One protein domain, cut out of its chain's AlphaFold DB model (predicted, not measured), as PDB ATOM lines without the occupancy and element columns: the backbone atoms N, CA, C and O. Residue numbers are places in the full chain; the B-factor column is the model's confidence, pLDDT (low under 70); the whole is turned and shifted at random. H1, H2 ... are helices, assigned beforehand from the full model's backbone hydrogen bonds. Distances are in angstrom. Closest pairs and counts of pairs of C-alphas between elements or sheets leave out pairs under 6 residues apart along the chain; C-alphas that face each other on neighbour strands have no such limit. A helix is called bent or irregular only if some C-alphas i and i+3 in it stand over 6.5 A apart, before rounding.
ATOM      1  N   GLN A   2     117.189 108.403 157.132       62.56
ATOM      2  CA  GLN A   2     116.594 109.367 156.171       62.56
ATOM      3  C   GLN A   2     116.476 110.812 156.706       62.56
ATOM      4  O   GLN A   2     116.614 111.758 155.947       62.56
ATOM      5  N   GLU A   3     116.285 110.991 158.016       63.94
ATOM      6  CA  GLU A   3     116.249 112.318 158.662       63.94
ATOM      7  C   GLU A   3     117.608 113.016 158.745       63.94
ATOM      8  O   GLU A   3     117.655 114.238 158.774       63.94
ATOM      9  N   LEU A   4     118.712 112.259 158.776       61.81
ATOM     10  CA  LEU A   4     120.057 112.844 158.838       61.81
ATOM     11  C   LEU A   4     120.456 113.509 157.515       61.81
ATOM     12  O   LEU A   4     121.343 114.352 157.505       61.81
ATOM     13  N   LEU A   5     119.804 113.131 156.414       62.03
ATOM     14  CA  LEU A   5     120.092 113.635 155.071       62.03
ATOM     15  C   LEU A   5     119.164 114.782 154.651       62.03
ATOM     16  O   LEU A   5     119.391 115.403 153.616       62.03
ATOM     17  N   ALA A   6     118.125 115.075 155.437       63.00
ATOM     18  CA  ALA A   6     117.155 116.117 155.128       63.00
ATOM     19  C   ALA A   6     117.736 117.508 155.447       63.00
ATOM     20  O   ALA A   6     117.468 118.086 156.500       63.00
ATOM     21  N   VAL A   7     118.543 118.050 154.529       63.97
ATOM     22  CA  VAL A   7     119.182 119.372 154.673       63.97
ATOM     23  C   VAL A   7     118.171 120.505 154.460       63.97
ATOM     24  O   VAL A   7     118.187 121.500 155.184       63.97
ATOM     25  N   ARG A   8     117.259 120.363 153.487       66.81
ATOM     26  CA  ARG A   8     116.261 121.392 153.158       66.81
ATOM     27  C   ARG A   8     114.924 120.750 152.799       66.81
ATOM     28  O   ARG A   8     114.662 120.430 151.643       66.81
ATOM     29  N   SER A   9     114.069 120.569 153.804       68.88
ATOM     30  CA  SER A   9     112.737 119.992 153.621       68.88
ATOM     31  C   SER A   9     111.824 120.944 152.843       68.88
ATOM     32  O   SER A   9     111.445 122.007 153.345       68.88
ATOM     33  N   ILE A  10     111.448 120.557 151.629       79.25
ATOM     34  CA  ILE A  10     110.473 121.268 150.805       79.25
ATOM     35  C   ILE A  10     109.068 120.880 151.277       79.25
ATOM     36  O   ILE A  10     108.737 119.698 151.410       79.25
ATOM     37  N   ARG A  11     108.209 121.880 151.510       76.12
ATOM     38  CA  ARG A  11     106.791 121.647 151.809       76.12
ATOM     39  C   ARG A  11     106.089 121.135 150.552       76.12
ATOM     40  O   ARG A  11     105.856 121.886 149.608       76.12
ATOM     41  N   VAL A  12     105.743 119.851 150.552       82.38
ATOM     42  CA  VAL A  12     104.978 119.214 149.474       82.38
ATOM     43  C   VAL A  12     103.540 119.760 149.482       82.38
ATOM     44  O   VAL A  12     102.933 119.839 150.556       82.38
ATOM     45  N   PRO A  13     102.957 120.129 148.325       85.38
ATOM     46  CA  PRO A  13     101.577 120.603 148.280       85.38
ATOM     47  C   PRO A  13     100.611 119.531 148.800       85.38
ATOM     48  O   PRO A  13     100.762 118.340 148.523       85.38
ATOM     49  N   ARG A  14      99.573 119.960 149.532       81.88
ATOM     50  CA  ARG A  14      98.647 119.048 150.234       81.88
ATOM     51  C   ARG A  14      97.960 118.044 149.302       81.88
ATOM     52  O   ARG A  14      97.735 116.910 149.711       81.88
ATOM     53  N   TRP A  15      97.646 118.419 148.055       86.44
ATOM     54  CA  TRP A  15      97.053 117.469 147.104       86.44
ATOM     55  C   TRP A  15      98.010 116.311 146.810       86.44
ATOM     56  O   TRP A  15      97.578 115.164 146.762       86.44
ATOM     57  N   LEU A  16      99.302 116.606 146.640       87.25
ATOM     58  CA  LEU A  16     100.301 115.626 146.233       87.25
ATOM     59  C   LEU A  16     100.626 114.704 147.399       87.25
ATOM     60  O   LEU A  16     100.693 113.493 147.222       87.25
ATOM     61  N   ASP A  17     100.721 115.263 148.605       85.25
ATOM     62  CA  ASP A  17     100.883 114.481 149.824       85.25
ATOM     63  C   ASP A  17      99.726 113.495 150.039       85.25
ATOM     64  O   ASP A  17      99.919 112.325 150.379       85.25
ATOM     65  N   HIS A  18      98.497 113.946 149.781       85.56
ATOM     66  CA  HIS A  18      97.337 113.075 149.819       85.56
ATOM     67  C   HIS A  18      97.382 112.017 148.708       85.56
ATOM     68  O   HIS A  18      97.187 110.840 149.010       85.56
ATOM     69  N   SER A  19      97.666 112.366 147.458       88.38
ATOM     70  CA  SER A  19      97.716 111.384 146.369       88.38
ATOM     71  C   SER A  19      98.810 110.335 146.578       88.38
ATOM     72  O   SER A  19      98.524 109.143 146.552       88.38
ATOM     73  N   LEU A  20     100.036 110.749 146.896       87.81
ATOM     74  CA  LEU A  20     101.143 109.826 147.162       87.81
ATOM     75  C   LEU A  20     100.889 108.970 148.407       87.81
ATOM     76  O   LEU A  20     101.247 107.799 148.442       87.81
ATOM     77  N   GLY A  21     100.202 109.508 149.419       86.12
ATOM     78  CA  GLY A  21      99.808 108.727 150.588       86.12
ATOM     79  C   GLY A  21      98.819 107.596 150.278       86.12
ATOM     80  O   GLY A  21      98.738 106.663 151.066       86.12
ATOM     81  N   LEU A  22      98.063 107.653 149.166       89.62
ATOM     82  CA  LEU A  22      97.206 106.535 148.728       89.62
ATOM     83  C   LEU A  22      98.035 105.328 148.287       89.62
ATOM     84  O   LEU A  22      97.625 104.197 148.541       89.62
ATOM     85  N   VAL A  23      99.197 105.569 147.675       90.69
ATOM     86  CA  VAL A  23     100.078 104.515 147.158       90.69
ATOM     87  C   VAL A  23     100.462 103.545 148.272       90.69
ATOM     88  O   VAL A  23     100.364 102.342 148.070       90.69
ATOM     89  N   ALA A  24     100.766 104.040 149.476       90.06
ATOM     90  CA  ALA A  24     101.089 103.195 150.629       90.06
ATOM     91  C   ALA A  24      99.953 102.222 151.007       90.06
ATOM     92  O   ALA A  24     100.213 101.079 151.374       90.06
ATOM     93  N   TYR A  25      98.687 102.648 150.905       90.81
ATOM     94  CA  TYR A  25      97.528 101.799 151.214       90.81
ATOM     95  C   TYR A  25      97.236 100.781 150.111       90.81
ATOM     96  O   TYR A  25      96.847  99.650 150.410       90.81
ATOM     97  N   ILE A  26      97.433 101.161 148.846       90.69
ATOM     98  CA  ILE A  26      97.317 100.243 147.705       90.69
ATOM     99  C   ILE A  26      98.423  99.189 147.793       90.69
ATOM    100  O   ILE A  26      98.152  97.997 147.682       90.69
ATOM    101  N   TYR A  27      99.650  99.623 148.082       88.88
ATOM    102  CA  TYR A  27     100.801  98.752 148.280       88.88
ATOM    103  C   TYR A  27     100.599  97.790 149.455       88.88
ATOM    104  O   TYR A  27     100.898  96.606 149.333       88.88
ATOM    105  N   LEU A  28     100.019  98.259 150.568       89.56
ATOM    106  CA  LEU A  28      99.626  97.406 151.691       89.56
ATOM    107  C   LEU A  28      98.600  96.340 151.270       89.56
ATOM    108  O   LEU A  28      98.778  95.170 151.597       89.56
ATOM    109  N   GLY A  29      97.554  96.722 150.529       88.06
ATOM    110  CA  GLY A  29      96.549  95.776 150.029       88.06
ATOM    111  C   GLY A  29      97.154  94.727 149.095       88.06
ATOM    112  O   GLY A  29      96.899  93.533 149.249       88.06
ATOM    113  N   ALA A  30      98.023  95.162 148.178       85.38
ATOM    114  CA  ALA A  30      98.752  94.266 147.290       85.38
ATOM    115  C   ALA A  30      99.630  93.305 148.099       85.38
ATOM    116  O   ALA A  30      99.549  92.095 147.914       85.38
ATOM    117  N   ALA A  31     100.411  93.815 149.052       84.19
ATOM    118  CA  ALA A  31     101.278  93.004 149.896       84.19
ATOM    119  C   ALA A  31     100.531  91.881 150.634       84.19
ATOM    120  O   ALA A  31     101.027  90.756 150.672       84.19
ATOM    121  N   VAL A  32      99.341  92.157 151.178       84.75
ATOM    122  CA  VAL A  32      98.504  91.145 151.848       84.75
ATOM    123  C   VAL A  32      98.068  90.049 150.870       84.75
ATOM    124  O   VAL A  32      98.124  88.866 151.197       84.75
ATOM    125  N   ILE A  33      97.694  90.422 149.647       80.75
ATOM    126  CA  ILE A  33      97.226  89.489 148.615       80.75
ATOM    127  C   ILE A  33      98.365  88.637 148.039       80.75
ATOM    128  O   ILE A  33      98.217  87.425 147.867       80.75
ATOM    129  N   PHE A  34      99.528  89.239 147.788       77.81
ATOM    130  CA  PHE A  34     100.727  88.516 147.354       77.81
ATOM    131  C   PHE A  34     101.239  87.561 148.441       77.81
ATOM    132  O   PHE A  34     101.643  86.435 148.145       77.81
ATOM    133  N   ALA A  35     101.144  87.960 149.715       80.25
ATOM    134  CA  ALA A  35     101.426  87.070 150.836       80.25
ATOM    135  C   ALA A  35     100.437  85.890 150.893       80.25
ATOM    136  O   ALA A  35     100.862  84.750 151.070       80.25
ATOM    137  N   ALA A  36      99.139  86.136 150.677       77.88
ATOM    138  CA  ALA A  36      98.114  85.089 150.671       77.88
ATOM    139  C   ALA A  36      98.295  84.068 149.530       77.88
ATOM    140  O   ALA A  36      98.048  82.880 149.720       77.88
ATOM    141  N   THR A  37      98.783  84.502 148.363       68.88
ATOM    142  CA  THR A  37      98.996  83.631 147.186       68.88
ATOM    143  C   THR A  37     100.319  82.878 147.177       68.88
ATOM    144  O   THR A  37     100.529  82.045 146.296       68.88
ATOM    145  N   LYS A  38     101.220  83.149 148.132       69.00
ATOM    146  CA  LYS A  38     102.573  82.561 148.194       69.00
ATOM    147  C   LYS A  38     103.397  82.776 146.912       69.00
ATOM    148  O   LYS A  38     104.367  82.063 146.678       69.00
ATOM    149  N   THR A  39     103.030  83.756 146.086       60.84
ATOM    150  CA  THR A  39     103.672  84.043 144.788       60.84
ATOM    151  C   THR A  39     104.942  84.885 144.924       60.84
ATOM    152  O   THR A  39     105.683  85.062 143.961       60.84
ATOM    153  N   GLY A  40     105.233  85.358 146.138       61.91
ATOM    154  CA  GLY A  40     106.446  86.088 146.489       61.91
ATOM    155  C   GLY A  40     106.130  87.376 147.242       61.91
ATOM    156  O   GLY A  40     105.085  87.996 147.064       61.91
ATOM    157  N   PHE A  41     107.047  87.806 148.104       66.56
ATOM    158  CA  PHE A  41     106.879  89.041 148.864       66.56
ATOM    159  C   PHE A  41     107.394  90.230 148.047       66.56
ATOM    160  O   PHE A  41     108.586  90.530 148.066       66.56
ATOM    161  N   ILE A  42     106.493  90.952 147.369       68.81
ATOM    162  CA  ILE A  42     106.801  92.238 146.704       68.81
ATOM    163  C   ILE A  42     107.475  93.220 147.681       68.81
ATOM    164  O   ILE A  42     108.364  93.972 147.285       68.81
ATOM    165  N   ILE A  43     107.121  93.145 148.968       68.94
ATOM    166  CA  ILE A  43     107.764  93.900 150.054       68.94
ATOM    167  C   ILE A  43     109.278  93.680 150.066       68.94
ATOM    168  O   ILE A  43     110.036  94.637 150.173       68.94
ATOM    169  N   CYS A  44     109.737  92.440 149.897       67.44
ATOM    170  CA  CYS A  44     111.157  92.126 149.984       67.44
ATOM    171  C   CYS A  44     111.971  92.667 148.804       67.44
ATOM    172  O   CYS A  44     113.178  92.839 148.948       67.44
ATOM    173  N   ARG A  45     111.334  92.938 147.652       69.62
ATOM    174  CA  ARG A  45     112.015  93.477 146.465       69.62
ATOM    175  C   ARG A  45     112.133  94.999 146.475       69.62
ATOM    176  O   ARG A  45     113.131  95.521 145.995       69.62
ATOM    177  N   TYR A  46     111.133  95.696 147.009       71.06
ATOM    178  CA  TYR A  46     111.059  97.161 146.959       71.06
ATOM    179  C   TYR A  46     111.391  97.846 148.288       71.06
ATOM    180  O   TYR A  46     111.291  99.069 148.378       71.06
ATOM    181  N   ASP A  47     111.799  97.096 149.314       73.06
ATOM    182  CA  ASP A  47     112.280  97.692 150.553       73.06
ATOM    183  C   ASP A  47     113.765  98.092 150.437       73.06
ATOM    184  O   ASP A  47     114.623  97.218 150.285       73.06
ATOM    185  N   PRO A  48     114.100  99.393 150.527       70.00
ATOM    186  CA  PRO A  48     115.466  99.880 150.376       70.00
ATOM    187  C   PRO A  48     116.371  99.535 151.571       70.00
ATOM    188  O   PRO A  48     117.587  99.681 151.468       70.00
ATOM    189  N   PHE A  49     115.821  99.082 152.704       69.56
ATOM    190  CA  PHE A  49     116.588  98.721 153.898       69.56
ATOM    191  C   PHE A  49     117.094  97.275 153.860       69.56
ATOM    192  O   PHE A  49     118.175  96.994 154.374       69.56
ATOM    193  N   ILE A  50     116.366  96.355 153.224       71.25
ATOM    194  CA  ILE A  50     116.767  94.942 153.104       71.25
ATOM    195  C   ILE A  50     118.141  94.756 152.429       71.25
ATOM    196  O   ILE A  50     118.973  94.062 153.019       71.25
ATOM    197  N   PRO A  51     118.434  95.351 151.253       68.62
ATOM    198  CA  PRO A  51     119.738  95.187 150.605       68.62
ATOM    199  C   PRO A  51     120.881  95.799 151.426       68.62
ATOM    200  O   PRO A  51     121.981  95.255 151.425       68.62
ATOM    201  N   PHE A  52     120.615  96.874 152.180       70.31
ATOM    202  CA  PHE A  52     121.600  97.485 153.075       70.31
ATOM    203  C   PHE A  52     122.003  96.540 154.218       70.31
ATOM    204  O   PHE A  52     123.188  96.381 154.492       70.31
ATOM    205  N   PHE A  53     121.036  95.872 154.859       71.88
ATOM    206  CA  PHE A  53     121.318  94.958 155.973       71.88
ATOM    207  C   PHE A  53     121.793  93.567 155.535       71.88
ATOM    208  O   PHE A  53     122.502  92.911 156.294       71.88
ATOM    209  N   ARG A  54     121.410  93.093 154.339       71.81
ATOM    210  CA  ARG A  54     121.804  91.764 153.841       71.81
ATOM    211  C   ARG A  54     123.102  91.736 153.032       71.81
ATOM    212  O   ARG A  54     123.528  90.638 152.695       71.81
ATOM    213  N   LEU A  55     123.706  92.884 152.696       71.19
ATOM    214  CA  LEU A  55     124.916  92.986 151.849       71.19
ATOM    215  C   LEU A  55     124.827  92.202 150.516       71.19
ATOM    216  O   LEU A  55     125.833  91.943 149.865       71.19
ATOM    217  N   GLY A  56     123.613  91.842 150.095       66.88
ATOM    218  CA  GLY A  56     123.302  91.119 148.867       66.88
ATOM    219  C   GLY A  56     122.277  91.931 148.094       66.88
ATOM    220  O   GLY A  56     121.075  91.781 148.307       66.88
ATOM    221  N   ALA A  57     122.760  92.860 147.271       61.25
ATOM    222  CA  ALA A  57     121.928  93.804 146.538       61.25
ATOM    223  C   ALA A  57     121.906  93.452 145.047       61.25
ATOM    224  O   ALA A  57     122.947  93.415 144.397       61.25
ATOM    225  N   ASN A  58     120.707  93.258 144.497       74.12
ATOM    226  CA  ASN A  58     120.505  93.280 143.050       74.12
ATOM    227  C   ASN A  58     120.565  94.732 142.547       74.12
ATOM    228  O   ASN A  58     120.132  95.649 143.252       74.12
ATOM    229  N   THR A  59     121.040  94.948 141.317       78.38
ATOM    230  CA  THR A  59     121.208  96.286 140.715       78.38
ATOM    231  C   THR A  59     119.918  97.114 140.757       78.38
ATOM    232  O   THR A  59     119.952  98.289 141.120       78.38
ATOM    233  N   ASP A  60     118.765  96.481 140.505       77.12
ATOM    234  CA  ASP A  60     117.437  97.109 140.584       77.12
ATOM    235  C   ASP A  60     117.135  97.693 141.973       77.12
ATOM    236  O   ASP A  60     116.617  98.804 142.101       77.12
ATOM    237  N   MET A  61     117.462  96.941 143.030       76.25
ATOM    238  CA  MET A  61     117.213  97.349 144.414       76.25
ATOM    239  C   MET A  61     118.105  98.527 144.801       76.25
ATOM    240  O   MET A  61     117.653  99.447 145.483       76.25
ATOM    241  N   LEU A  62     119.362  98.505 144.349       79.00
ATOM    242  CA  LEU A  62     120.328  99.566 144.612       79.00
ATOM    243  C   LEU A  62     119.914 100.869 143.919       79.00
ATOM    244  O   LEU A  62     119.921 101.928 144.547       79.00
ATOM    245  N   LEU A  63     119.493 100.787 142.653       83.94
ATOM    246  CA  LEU A  63     119.019 101.939 141.887       83.94
ATOM    247  C   LEU A  63     117.776 102.559 142.537       83.94
ATOM    248  O   LEU A  63     117.721 103.771 142.762       83.94
ATOM    249  N   PHE A  64     116.805 101.722 142.908       83.62
ATOM    250  CA  PHE A  64     115.586 102.172 143.569       83.62
ATOM    251  C   PHE A  64     115.874 102.806 144.936       83.62
ATOM    252  O   PHE A  64     115.433 103.926 145.205       83.62
ATOM    253  N   GLY A  65     116.669 102.144 145.782       81.12
ATOM    254  CA  GLY A  65     117.053 102.665 147.094       81.12
ATOM    255  C   GLY A  65     117.838 103.976 147.010       81.12
ATOM    256  O   GLY A  65     117.532 104.913 147.747       81.12
ATOM    257  N   SER A  66     118.774 104.078 146.063       82.44
ATOM    258  CA  SER A  66     119.526 105.307 145.780       82.44
ATOM    259  C   SER A  66     118.604 106.452 145.351       82.44
ATOM    260  O   SER A  66     118.674 107.547 145.907       82.44
ATOM    261  N   SER A  67     117.657 106.191 144.444       86.50
ATOM    262  CA  SER A  67     116.699 107.209 143.989       86.50
ATOM    263  C   SER A  67     115.848 107.768 145.139       86.50
ATOM    264  O   SER A  67     115.684 108.981 145.274       86.50
ATOM    265  N   ILE A  68     115.379 106.900 146.040       83.88
ATOM    266  CA  ILE A  68     114.625 107.293 147.233       83.88
ATOM    267  C   ILE A  68     115.499 108.087 148.204       83.88
ATOM    268  O   ILE A  68     115.013 109.037 148.825       83.88
ATOM    269  N   LEU A  69     116.771 107.712 148.346       82.38
ATOM    270  CA  LEU A  69     117.726 108.420 149.191       82.38
ATOM    271  C   LEU A  69     117.959 109.845 148.675       82.38
ATOM    272  O   LEU A  69     117.890 110.789 149.460       82.38
ATOM    273  N   LEU A  70     118.128 110.014 147.362       84.62
ATOM    274  CA  LEU A  70     118.247 111.327 146.725       84.62
ATOM    275  C   LEU A  70     116.991 112.179 146.953       84.62
ATOM    276  O   LEU A  70     117.090 113.343 147.337       84.62
ATOM    277  N   ILE A  71     115.799 111.589 146.812       85.56
ATOM    278  CA  ILE A  71     114.534 112.283 147.104       85.56
ATOM    279  C   ILE A  71     114.444 112.663 148.593       85.56
ATOM    280  O   ILE A  71     113.895 113.714 148.926       85.56
ATOM    281  N   SER A  72     115.003 111.847 149.495       82.50
ATOM    282  CA  SER A  72     114.934 112.085 150.943       82.50
ATOM    283  C   SER A  72     115.687 113.332 151.418       82.50
ATOM    284  O   SER A  72     115.381 113.854 152.489       82.50
ATOM    285  N   VAL A  73     116.601 113.859 150.597       82.38
ATOM    286  CA  VAL A  73     117.290 115.136 150.848       82.38
ATOM    287  C   VAL A  73     116.313 116.316 150.813       82.38
ATOM    288  O   VAL A  73     116.439 117.259 151.597       82.38
ATOM    289  N   PHE A  74     115.315 116.246 149.927       83.88
ATOM    290  CA  PHE A  74     114.327 117.306 149.711       83.88
ATOM    291  C   PHE A  74     113.004 117.045 150.431       83.88
ATOM    292  O   PHE A  74     112.345 117.980 150.882       83.88
ATOM    293  N   VAL A  75     112.587 115.783 150.533       82.50
ATOM    294  CA  VAL A  75     111.316 115.384 151.146       82.50
ATOM    295  C   VAL A  75     111.603 114.543 152.378       82.50
ATOM    296  O   VAL A  75     112.219 113.491 152.279       82.50
ATOM    297  N   GLY A  76     111.105 114.952 153.546       79.19
ATOM    298  CA  GLY A  76     111.260 114.158 154.767       79.19
ATOM    299  C   GLY A  76     110.572 112.789 154.653       79.19
ATOM    300  O   GLY A  76     109.354 112.720 154.471       79.19
ATOM    301  N   ARG A  77     111.353 111.705 154.789       80.69
ATOM    302  CA  ARG A  77     110.911 110.288 154.799       80.69
ATOM    303  C   ARG A  77     109.992 109.888 153.632       80.69
ATOM    304  O   ARG A  77     108.884 109.402 153.875       80.69
ATOM    305  N   PRO A  78     110.420 110.016 152.366       86.31
ATOM    306  CA  PRO A  78     109.536 109.780 151.226       86.31
ATOM    307  C   PRO A  78     109.077 108.315 151.168       86.31
ATOM    308  O   PRO A  78     107.899 108.045 150.950       86.31
ATOM    309  N   TYR A  79     109.968 107.365 151.478       86.31
ATOM    310  CA  TYR A  79     109.623 105.943 151.527       86.31
ATOM    311  C   TYR A  79     108.616 105.630 152.635       86.31
ATOM    312  O   TYR A  79     107.542 105.101 152.357       86.31
ATOM    313  N   CYS A  80     108.914 105.998 153.887       83.19
ATOM    314  CA  CYS A  80     108.019 105.706 155.010       83.19
ATOM    315  C   CYS A  80     106.661 106.412 154.886       83.19
ATOM    316  O   CYS A  80     105.657 105.891 155.367       83.19
ATOM    317  N   ARG A  81     106.623 107.590 154.251       84.62
ATOM    318  CA  ARG A  81     105.407 108.392 154.083       84.62
ATOM    319  C   ARG A  81     104.526 107.917 152.926       84.62
ATOM    320  O   ARG A  81     103.306 108.042 153.044       84.62
ATOM    321  N   TYR A  82     105.103 107.410 151.835       88.44
ATOM    322  CA  TYR A  82     104.360 107.169 150.590       88.44
ATOM    323  C   TYR A  82     104.371 105.733 150.076       88.44
ATOM    324  O   TYR A  82     103.433 105.353 149.386       88.44
ATOM    325  N   LEU A  83     105.387 104.934 150.398       86.38
ATOM    326  CA  LEU A  83     105.518 103.575 149.860       86.38
ATOM    327  C   LEU A  83     105.428 102.494 150.939       86.38
ATOM    328  O   LEU A  83     104.904 101.416 150.687       86.38
ATOM    329  N   CYS A  84     105.916 102.771 152.146       86.44
ATOM    330  CA  CYS A  84     106.041 101.759 153.185       86.44
ATOM    331  C   CYS A  84     104.663 101.285 153.697       86.44
ATOM    332  O   CYS A  84     103.891 102.102 154.217       86.44
ATOM    333  N   PRO A  85     104.370  99.969 153.661       86.00
ATOM    334  CA  PRO A  85     103.100  99.422 154.145       86.00
ATOM    335  C   PRO A  85     102.956  99.590 155.662       86.00
ATOM    336  O   PRO A  85     101.869  99.875 156.164       86.00
ATOM    337  N   TYR A  86     104.066  99.507 156.402       84.75
ATOM    338  CA  TYR A  86     104.083  99.753 157.842       84.75
ATOM    339  C   TYR A  86     103.717 101.207 158.178       84.75
ATOM    340  O   TYR A  86     102.973 101.461 159.125       84.75
ATOM    341  N   GLY A  87     104.150 102.166 157.351       85.62
ATOM    342  CA  GLY A  87     103.762 103.571 157.482       85.62
ATOM    343  C   GLY A  87     102.249 103.782 157.350       85.62
ATOM    344  O   GLY A  87     101.665 104.543 158.121       85.62
ATOM    345  N   ALA A  88     101.589 103.067 156.432       87.75
ATOM    346  CA  ALA A  88     100.134 103.118 156.280       87.75
ATOM    347  C   ALA A  88      99.395 102.593 157.526       87.75
ATOM    348  O   ALA A  88      98.447 103.231 157.990       87.75
ATOM    349  N   ILE A  89      99.862 101.479 158.104       89.12
ATOM    350  CA  ILE A  89      99.299 100.902 159.337       89.12
ATOM    351  C   ILE A  89      99.477 101.867 160.511       89.12
ATOM    352  O   ILE A  89      98.508 102.191 161.200       89.12
ATOM    353  N   LEU A  90     100.693 102.387 160.710       86.56
ATOM    354  CA  LEU A  90     100.981 103.340 161.781       86.56
ATOM    355  C   LEU A  90     100.127 104.603 161.677       86.56
ATOM    356  O   LEU A  90      99.656 105.101 162.695       86.56
ATOM    357  N   ARG A  91      99.859 105.105 160.466       87.00
ATOM    358  CA  ARG A  91      98.949 106.242 160.268       87.00
ATOM    359  C   ARG A  91      97.540 105.950 160.768       87.00
ATOM    360  O   ARG A  91      96.948 106.800 161.431       87.00
ATOM    361  N   VAL A  92      97.016 104.753 160.511       87.44
ATOM    362  CA  VAL A  92      95.697 104.346 161.015       87.44
ATOM    363  C   VAL A  92      95.726 104.222 162.538       87.44
ATOM    364  O   VAL A  92      94.901 104.835 163.211       87.44
ATOM    365  N   LEU A  93      96.722 103.529 163.098       87.31
ATOM    366  CA  LEU A  93      96.864 103.358 164.549       87.31
ATOM    367  C   LEU A  93      97.060 104.692 165.286       87.31
ATOM    368  O   LEU A  93      96.480 104.905 166.349       87.31
ATOM    369  N   SER A  94      97.795 105.637 164.694       84.88
ATOM    370  CA  SER A  94      98.010 106.974 165.263       84.88
ATOM    371  C   SER A  94      96.711 107.768 165.420       84.88
ATOM    372  O   SER A  94      96.582 108.575 166.343       84.88
ATOM    373  N   CYS A  95      95.706 107.511 164.573       81.56
ATOM    374  CA  CYS A  95      94.393 108.133 164.711       81.56
ATOM    375  C   CYS A  95      93.690 107.682 165.999       81.56
ATOM    376  O   CYS A  95      93.027 108.505 166.635       81.56
ATOM    377  N   PHE A  96      93.882 106.421 166.398       84.12
ATOM    378  CA  PHE A  96      93.307 105.828 167.610       84.12
ATOM    379  C   PHE A  96      94.108 106.119 168.883       84.12
ATOM    380  O   PHE A  96      93.618 105.860 169.983       84.12
ATOM    381  N   SER A  97      95.310 106.692 168.769       82.75
ATOM    382  CA  SER A  97      96.091 107.087 169.941       82.75
ATOM    383  C   SER A  97      95.333 108.120 170.784       82.75
ATOM    384  O   SER A  97      94.883 109.157 170.280       82.75
TER     385      SER A  97
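What this domain is: This is residues 2 to 97 of the 304 residues of an uncharacterized protein of Rhodopirellula sp. SM50 (UniProt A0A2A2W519). Picture the long helix H2 along one side and the shorter H5 along the opposite side, running roughly the other way, with the short helices H6 and H3 set between them. H4 folds back into H5 as a loose hairpin, H1 packs on the last turn of H5, and H7 starts on H2 and slants away from it, so that residues 92 to 97 stick out. The printed part has 96 residues with seven named helices, H1 to H7 in order along the chain, and no named strand; the class is all helix. It is compact, with a radius of gyration of the C-alphas of 14.3 A, and spans 39 by 34 by 23 A.

Where its parts are: Find C-alpha 14 at (98.647, 119.048, 150.234); from there H2, residues 14 to 37, runs 35.5 A to C-alpha 37 at (98.996, 83.631, 147.186). Look next at H5, residues 59 to 72, 19.8 A long, and at H7, residues 85 to 96, which runs 17.8 A to C-alpha 96 at (93.307, 105.828, 167.610). The short helices are H1, residues 2 to 5, H3, residues 42 to 46, H4, residues 49 to 54, and H6, residues 78 to 82. None of the seven is bent or irregular.

How they stand to each other: Start at H2, whose residues 20 to 24 touch H6; the closest C-alphas, of Gly 21 and Tyr 82, are 4.8 A apart. Residues 21 to 31 of H2 touch residues 85 to 88 of H7, closest at the C-alphas of Leu 28 and Pro 85, 4.7 A; the two helices run opposite ways at a steep tilt of 67 degrees. H6 and H7 touch only at the corner, with the C-alphas of Cys 80 and Gly 87 closest at 5.4 A. Farther along, H2 and H3 only just touch, with 3 pairs of C-alphas within 8 A, the closest being Ala 31 and Ile 42 at 6.4 A. H2 and H5 are apart. H5 is the hub, touching four helices. Its residues 68 to 72 touch H6, closest at the C-alphas of Ser 72 and Pro 78, 5.9 A, and its residues 69 to 72 touch H1, closest at those of Gln 2 and Ser 72, 6.1 A. It only just touches H3, with 3 pairs of C-alphas within 8 A, the closest being Tyr 46 and Met 61 at 6.7 A. H4 and H5 form a helical hairpin at a steep tilt of 45 degrees, opposite ways; they only just touch, with 3 such pairs, the closest being the C-alphas of Pro 51 and Met 61 at 7.0 A. In H3, H4, H5 and H6 every O i to N i+4 pair is within hydrogen-bond range, in H2 17 of 20 and in H7 7 of 8, while H1 is too short for such a pair.

The domain as a whole: The two C-alphas farthest apart are those of Arg 8 and Thr 37, 41.9 A. The printed part has no cut and no long link; the link from H1 to H2 is short and the other five are tight. Residues 92 to 97, of which 92 to 96 belong to H7, stand free. The mean pLDDT of the printed part is 79.2, and it is under 70 at residues 2 to 9, 37 to 45, 49, 51, 56 and 57.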